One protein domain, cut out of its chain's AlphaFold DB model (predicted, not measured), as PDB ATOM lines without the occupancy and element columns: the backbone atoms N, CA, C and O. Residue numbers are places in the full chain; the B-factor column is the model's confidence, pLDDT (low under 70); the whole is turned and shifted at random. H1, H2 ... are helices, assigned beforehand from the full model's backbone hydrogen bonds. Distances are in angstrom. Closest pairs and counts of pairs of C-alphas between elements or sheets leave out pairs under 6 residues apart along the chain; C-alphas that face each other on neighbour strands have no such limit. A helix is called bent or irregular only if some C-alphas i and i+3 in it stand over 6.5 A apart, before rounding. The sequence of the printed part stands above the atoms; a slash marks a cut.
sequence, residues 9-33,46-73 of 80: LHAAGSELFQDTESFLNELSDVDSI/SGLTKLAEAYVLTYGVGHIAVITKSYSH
ATOM      1  N   LEU A   9     173.798 171.626 193.946       71.50
ATOM      2  CA  LEU A   9     173.186 171.342 195.248       71.50
ATOM      3  C   LEU A   9     173.649 172.327 196.331       71.50
ATOM      4  O   LEU A   9     172.860 172.700 197.193       71.50
ATOM      5  N   HIS A  10     174.912 172.762 196.289       76.44
ATOM      6  CA  HIS A  10     175.423 173.762 197.229       76.44
ATOM      7  C   HIS A  10     174.755 175.127 197.018       76.44
ATOM      8  O   HIS A  10     174.344 175.769 197.980       76.44
ATOM      9  N   ALA A  11     174.610 175.549 195.758       76.00
ATOM     10  CA  ALA A  11     173.944 176.800 195.408       76.00
ATOM     11  C   ALA A  11     172.441 176.744 195.725       76.00
ATOM     12  O   ALA A  11     171.944 177.584 196.468       76.00
ATOM     13  N   ALA A  12     171.749 175.698 195.267       80.25
ATOM     14  CA  ALA A  12     170.328 175.488 195.540       80.25
ATOM     15  C   ALA A  12     170.041 175.335 197.043       80.25
ATOM     16  O   ALA A  12     169.014 175.794 197.530       80.25
ATOM     17  N   GLY A  13     170.959 174.719 197.795       78.31
ATOM     18  CA  GLY A  13     170.882 174.641 199.250       78.31
ATOM     19  C   GLY A  13     170.998 176.015 199.907       78.31
ATOM     20  O   GLY A  13     170.174 176.349 200.750       78.31
ATOM     21  N   SER A  14     171.978 176.831 199.504       78.06
ATOM     22  CA  SER A  14     172.151 178.191 200.034       78.06
ATOM     23  C   SER A  14     170.949 179.091 199.744       78.06
ATOM     24  O   SER A  14     170.559 179.869 200.611       78.06
ATOM     25  N   GLU A  15     170.364 178.981 198.550       82.56
ATOM     26  CA  GLU A  15     169.146 179.714 198.193       82.56
ATOM     27  C   GLU A  15     167.957 179.247 199.036       82.56
ATOM     28  O   GLU A  15     167.270 180.080 199.611       82.56
ATOM     29  N   LEU A  16     167.769 177.934 199.221       85.44
ATOM     30  CA  LEU A  16     166.693 177.393 200.058       85.44
ATOM     31  C   LEU A  16     166.789 177.870 201.516       85.44
ATOM     32  O   LEU A  16     165.769 178.170 202.137       85.44
ATOM     33  N   PHE A  17     168.001 177.943 202.074       84.25
ATOM     34  CA  PHE A  17     168.203 178.442 203.435       84.25
ATOM     35  C   PHE A  17     167.943 179.948 203.547       84.25
ATOM     36  O   PHE A  17     167.279 180.358 204.495       84.25
ATOM     37  N   GLN A  18     168.376 180.757 202.574       84.12
ATOM     38  CA  GLN A  18     168.044 182.188 202.540       84.12
ATOM     39  C   GLN A  18     166.538 182.435 202.402       84.12
ATOM     40  O   GLN A  18     165.982 183.269 203.114       84.12
ATOM     41  N   ASP A  19     165.866 181.683 201.532       83.62
ATOM     42  CA  ASP A  19     164.423 181.809 201.312       83.62
ATOM     43  C   ASP A  19     163.638 181.400 202.571       83.62
ATOM     44  O   ASP A  19     162.652 182.032 202.947       83.62
ATOM     45  N   THR A  20     164.134 180.390 203.300       82.06
ATOM     46  CA  THR A  20     163.557 179.957 204.582       82.06
ATOM     47  C   THR A  20     163.726 181.014 205.676       82.06
ATOM     48  O   THR A  20     162.799 181.229 206.455       82.06
ATOM     49  N   GLU A  21     164.873 181.695 205.748       84.75
ATOM     50  CA  GLU A  21     165.066 182.803 206.694       84.75
ATOM     51  C   GLU A  21     164.104 183.959 206.406       84.75
ATOM     52  O   GLU A  21     163.480 184.475 207.333       84.75
ATOM     53  N   SER A  22     163.910 184.310 205.131       84.12
ATOM     54  CA  SER A  22     162.939 185.336 204.737       84.12
ATOM     55  C   SER A  22     161.503 184.924 205.073       84.12
ATOM     56  O   SER A  22     160.759 185.722 205.640       84.12
ATOM     57  N   PHE A  23     161.128 183.667 204.811       85.75
ATOM     58  CA  PHE A  23     159.806 183.128 205.145       85.75
ATOM     59  C   PHE A  23     159.522 183.160 206.652       85.75
ATOM     60  O   PHE A  23     158.433 183.550 207.074       85.75
ATOM     61  N   LEU A  24     160.493 182.767 207.483       84.31
ATOM     62  CA  LEU A  24     160.338 182.820 208.939       84.31
ATOM     63  C   LEU A  24     160.265 184.257 209.459       84.31
ATOM     64  O   LEU A  24     159.518 184.521 210.400       84.31
ATOM     65  N   ASN A  25     161.000 185.182 208.843       82.25
ATOM     66  CA  ASN A  25     160.951 186.591 209.205       82.25
ATOM     67  C   ASN A  25     159.594 187.221 208.833       82.25
ATOM     68  O   ASN A  25     158.986 187.891 209.661       82.25
ATOM     69  N   GLU A  26     159.056 186.913 207.651       81.00
ATOM     70  CA  GLU A  26     157.700 187.319 207.254       81.00
ATOM     71  C   GLU A  26     156.619 186.706 208.154       81.00
ATOM     72  O   GLU A  26     155.673 187.392 208.535       81.00
ATOM     73  N   LEU A  27     156.759 185.439 208.556       77.44
ATOM     74  CA  LEU A  27     155.828 184.799 209.488       77.44
ATOM     75  C   LEU A  27     155.866 185.453 210.881       77.44
ATOM     76  O   LEU A  27     154.822 185.641 211.505       77.44
ATOM     77  N   SER A  28     157.059 185.821 211.351       74.12
ATOM     78  CA  SER A  28     157.260 186.566 212.599       74.12
ATOM     79  C   SER A  28     156.654 187.973 212.530       74.12
ATOM     80  O   SER A  28     156.026 188.429 213.486       74.12
ATOM     81  N   ASP A  29     156.790 188.665 211.399       70.75
ATOM     82  CA  ASP A  29     156.187 189.985 211.192       70.75
ATOM     83  C   ASP A  29     154.651 189.913 211.134       70.75
ATOM     84  O   ASP A  29     153.963 190.780 211.680       70.75
ATOM     85  N   VAL A  30     154.092 188.847 210.553       66.88
ATOM     86  CA  VAL A  30     152.643 188.577 210.550       66.88
ATOM     87  C   VAL A  30     152.106 188.321 211.965       66.88
ATOM     88  O   VAL A  30     151.017 188.800 212.291       66.88
ATOM     89  N   ASP A  31     152.863 187.641 212.831       60.22
ATOM     90  CA  ASP A  31     152.500 187.472 214.247       60.22
ATOM     91  C   ASP A  31     152.492 188.822 214.993       60.22
ATOM     92  O   ASP A  31     151.572 189.117 215.759       60.22
ATOM     93  N   SER A  32     153.430 189.716 214.663       56.84
ATOM     94  CA  SER A  32     153.475 191.098 215.169       56.84
ATOM     95  C   SER A  32     152.265 191.949 214.747       56.84
ATOM     96  O   SER A  32     151.797 192.785 215.525       56.84
ATOM     97  N   ILE A  33     151.691 191.715 213.558       57.22
ATOM     98  CA  ILE A  33     150.446 192.370 213.104       57.22
ATOM     99  C   ILE A  33     149.236 191.919 213.947       57.22
ATOM    100  O   ILE A  33     148.294 192.693 214.131       57.22
ATOM    101  N   SER A  46     138.167 183.361 217.622       60.38
ATOM    102  CA  SER A  46     137.513 182.079 217.892       60.38
ATOM    103  C   SER A  46     136.903 181.432 216.637       60.38
ATOM    104  O   SER A  46     136.921 180.208 216.518       60.38
ATOM    105  N   GLY A  47     136.416 182.217 215.674       66.12
ATOM    106  CA  GLY A  47     135.955 181.758 214.363       66.12
ATOM    107  C   GLY A  47     137.100 181.262 213.480       66.12
ATOM    108  O   GLY A  47     136.992 180.182 212.902       66.12
ATOM    109  N   LEU A  48     138.224 181.986 213.446       70.00
ATOM    110  CA  LEU A  48     139.444 181.536 212.756       70.00
ATOM    111  C   LEU A  48     140.007 180.255 213.385       70.00
ATOM    112  O   LEU A  48     140.362 179.322 212.668       70.00
ATOM    113  N   THR A  49     140.001 180.171 214.717       72.06
ATOM    114  CA  THR A  49     140.419 178.966 215.452       72.06
ATOM    115  C   THR A  49     139.528 177.772 215.108       72.06
ATOM    116  O   THR A  49     140.036 176.704 214.780       72.06
ATOM    117  N   LYS A  50     138.201 177.954 215.092       69.88
ATOM    118  CA  LYS A  50     137.248 176.902 214.705       69.88
ATOM    119  C   LYS A  50     137.375 176.481 213.245       69.88
ATOM    120  O   LYS A  50     137.204 175.304 212.935       69.88
ATOM    121  N   LEU A  51     137.663 177.418 212.344       75.69
ATOM    122  CA  LEU A  51     137.904 177.113 210.936       75.69
ATOM    123  C   LEU A  51     139.190 176.293 210.765       75.69
ATOM    124  O   LEU A  51     139.189 175.311 210.024       75.69
ATOM    125  N   ALA A  52     140.256 176.649 211.487       73.94
ATOM    126  CA  ALA A  52     141.500 175.884 211.514       73.94
ATOM    127  C   ALA A  52     141.293 174.478 212.107       73.94
ATOM    128  O   ALA A  52     141.743 173.494 211.523       73.94
ATOM    129  N   GLU A  53     140.543 174.357 213.205       70.12
ATOM    130  CA  GLU A  53     140.144 173.069 213.791       70.12
ATOM    131  C   GLU A  53     139.365 172.201 212.796       70.12
ATOM    132  O   GLU A  53     139.688 171.029 212.596       70.12
ATOM    133  N   ALA A  54     138.361 172.776 212.127       71.31
ATOM    134  CA  ALA A  54     137.562 172.076 211.127       71.31
ATOM    135  C   ALA A  54     138.413 171.630 209.929       71.31
ATOM    136  O   ALA A  54     138.221 170.526 209.413       71.31
ATOM    137  N   TYR A  55     139.378 172.452 209.512       74.19
ATOM    138  CA  TYR A  55     140.313 172.120 208.441       74.19
ATOM    139  C   TYR A  55     141.220 170.948 208.826       74.19
ATOM    140  O   TYR A  55     141.306 169.972 208.080       74.19
ATOM    141  N   VAL A  56     141.831 170.991 210.014       74.69
ATOM    142  CA  VAL A  56     142.691 169.914 210.532       74.69
ATOM    143  C   VAL A  56     141.907 168.615 210.714       74.69
ATOM    144  O   VAL A  56     142.386 167.558 210.305       74.69
ATOM    145  N   LEU A  57     140.689 168.671 211.258       70.06
ATOM    146  CA  LEU A  57     139.830 167.493 211.393       70.06
ATOM    147  C   LEU A  57     139.460 166.907 210.029       70.06
ATOM    148  O   LEU A  57     139.606 165.707 209.823       70.06
ATOM    149  N   THR A  58     139.026 167.734 209.077       70.31
ATOM    150  CA  THR A  58     138.587 167.255 207.756       70.31
ATOM    151  C   THR A  58     139.756 166.697 206.948       70.31
ATOM    152  O   THR A  58     139.658 165.609 206.378       70.31
ATOM    153  N   TYR A  59     140.883 167.407 206.926       70.12
ATOM    154  CA  TYR A  59     142.074 166.986 206.200       70.12
ATOM    155  C   TYR A  59     142.728 165.771 206.866       70.12
ATOM    156  O   TYR A  59     143.016 164.790 206.184       70.12
ATOM    157  N   GLY A  60     142.897 165.785 208.191       68.00
ATOM    158  CA  GLY A  60     143.498 164.692 208.953       68.00
ATOM    159  C   GLY A  60     142.668 163.410 208.899       68.00
ATOM    160  O   GLY A  60     143.171 162.367 208.484       68.00
ATOM    161  N   VAL A  61     141.377 163.478 209.242       69.00
ATOM    162  CA  VAL A  61     140.482 162.307 209.207       69.00
ATOM    163  C   VAL A  61     140.275 161.815 207.776       69.00
ATOM    164  O   VAL A  61     140.288 160.607 207.543       69.00
ATOM    165  N   GLY A  62     140.153 162.721 206.801       65.75
ATOM    166  CA  GLY A  62     140.035 162.370 205.387       65.75
ATOM    167  C   GLY A  62     141.258 161.613 204.867       65.75
ATOM    168  O   GLY A  62     141.108 160.563 204.244       65.75
ATOM    169  N   HIS A  63     142.470 162.079 205.182       64.75
ATOM    170  CA  HIS A  63     143.700 161.387 204.791       64.75
ATOM    171  C   HIS A  63     143.844 160.042 205.496       64.75
ATOM    172  O   HIS A  63     144.171 159.055 204.840       64.75
ATOM    173  N   ILE A  64     143.522 159.955 206.788       66.50
ATOM    174  CA  ILE A  64     143.518 158.679 207.514       66.50
ATOM    175  C   ILE A  64     142.513 157.702 206.886       66.50
ATOM    176  O   ILE A  64     142.845 156.536 206.687       66.50
ATOM    177  N   ALA A  65     141.313 158.155 206.510       68.50
ATOM    178  CA  ALA A  65     140.304 157.318 205.863       68.50
ATOM    179  C   ALA A  65     140.740 156.854 204.463       68.50
ATOM    180  O   ALA A  65     140.563 155.685 204.120       68.50
ATOM    181  N   VAL A  66     141.354 157.735 203.668       69.75
ATOM    182  CA  VAL A  66     141.907 157.399 202.346       69.75
ATOM    183  C   VAL A  66     143.046 156.388 202.468       69.75
ATOM    184  O   VAL A  66     143.043 155.379 201.762       69.75
ATOM    185  N   ILE A  67     143.978 156.605 203.397       70.50
ATOM    186  CA  ILE A  67     145.087 155.684 203.677       70.50
ATOM    187  C   ILE A  67     144.539 154.330 204.143       70.50
ATOM    188  O   ILE A  67     144.908 153.291 203.600       70.50
ATOM    189  N   THR A  68     143.595 154.326 205.084       65.31
ATOM    190  CA  THR A  68     142.969 153.097 205.594       65.31
ATOM    191  C   THR A  68     142.231 152.344 204.487       65.31
ATOM    192  O   THR A  68     142.372 151.129 204.376       65.31
ATOM    193  N   LYS A  69     141.499 153.037 203.605       62.56
ATOM    194  CA  LYS A  69     140.836 152.416 202.449       62.56
ATOM    195  C   LYS A  69     141.842 151.839 201.447       62.56
ATOM    196  O   LYS A  69     141.575 150.792 200.861       62.56
ATOM    197  N   SER A  70     142.985 152.496 201.249       61.38
ATOM    198  CA  SER A  70     144.068 151.988 200.400       61.38
ATOM    199  C   SER A  70     144.583 150.637 200.910       61.38
ATOM    200  O   SER A  70     144.638 149.673 200.153       61.38
ATOM    201  N   TYR A  71     144.825 150.517 202.220       63.03
ATOM    202  CA  TYR A  71     145.233 149.251 202.844       63.03
ATOM    203  C   TYR A  71     144.093 148.229 202.997       63.03
ATOM    204  O   TYR A  71     144.343 147.029 203.066       63.03
ATOM    205  N   SER A  72     142.838 148.683 203.017       60.47
ATOM    206  CA  SER A  72     141.635 147.844 203.090       60.47
ATOM    207  C   SER A  72     141.171 147.308 201.730       60.47
ATOM    208  O   SER A  72     140.140 146.630 201.682       60.47
ATOM    209  N   HIS A  73     141.888 147.557 200.625       57.00
ATOM    210  CA  HIS A  73     141.696 146.780 199.396       57.00
ATOM    211  C   HIS A  73     142.205 145.351 199.625       57.00
ATOM    212  O   HIS A  73     143.264 144.937 199.167       57.00
TER     213      HIS A  73
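Overview. This is residues 9 to 33 and 46 to 73 of the 80 residues of an uncharacterized protein of Nostoc minutum NIES-26 (UniProt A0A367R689). Two long separate helices, H1 and H2, make an open V in one flat layer, with empty space between them and no contact. The V is narrower at residues 33 and 46, on the two sides of a cut, where its point is missing, and wider toward residues 9 and 73. The printed part has 53 residues with two named helices, H1 then H2, and no named strand; the class is all helix. It is extended, with a radius of gyration of the C-alphas of 18.3 A, and its C-alphas span 44 by 39 by 6 A.

Arrangement. H1, residues 9 to 33, stands free. H2 holds residues 46 to 71, and residues 46 to 73 stand free. H1 and H2 are apart, with no C-alpha of the one within 8 A of the other. The C-alphas of Leu 9 and His 73, the first and last printed, are 40.2 A apart. In both H1 and H2 every O i to N i+4 pair is within hydrogen-bond range.

Along the chain. H1 runs from Leu 9, with its C-alpha at (173.186, 171.342, 195.248), to Ile 33, with its C-alpha at (150.446, 192.370, 213.104), and measures 35.8 A. H2 runs from Ser 46 to Tyr 71, whose C-alpha is at (145.233, 149.251, 202.844), and measures 36.9 A. Neither helix is bent.

Size, cuts and confidence. The two C-alphas farthest apart are those of Ser 32 and His 73, at 48.5 A. Residues 34 to 45 are not printed, and across this cut C-alphas 33 and 46 are 17.2 A apart. The mean pLDDT of the printed part is 72.3, and 20 residues are under 70, among them residues 30 to 33, 60 to 66 and 68 to 73.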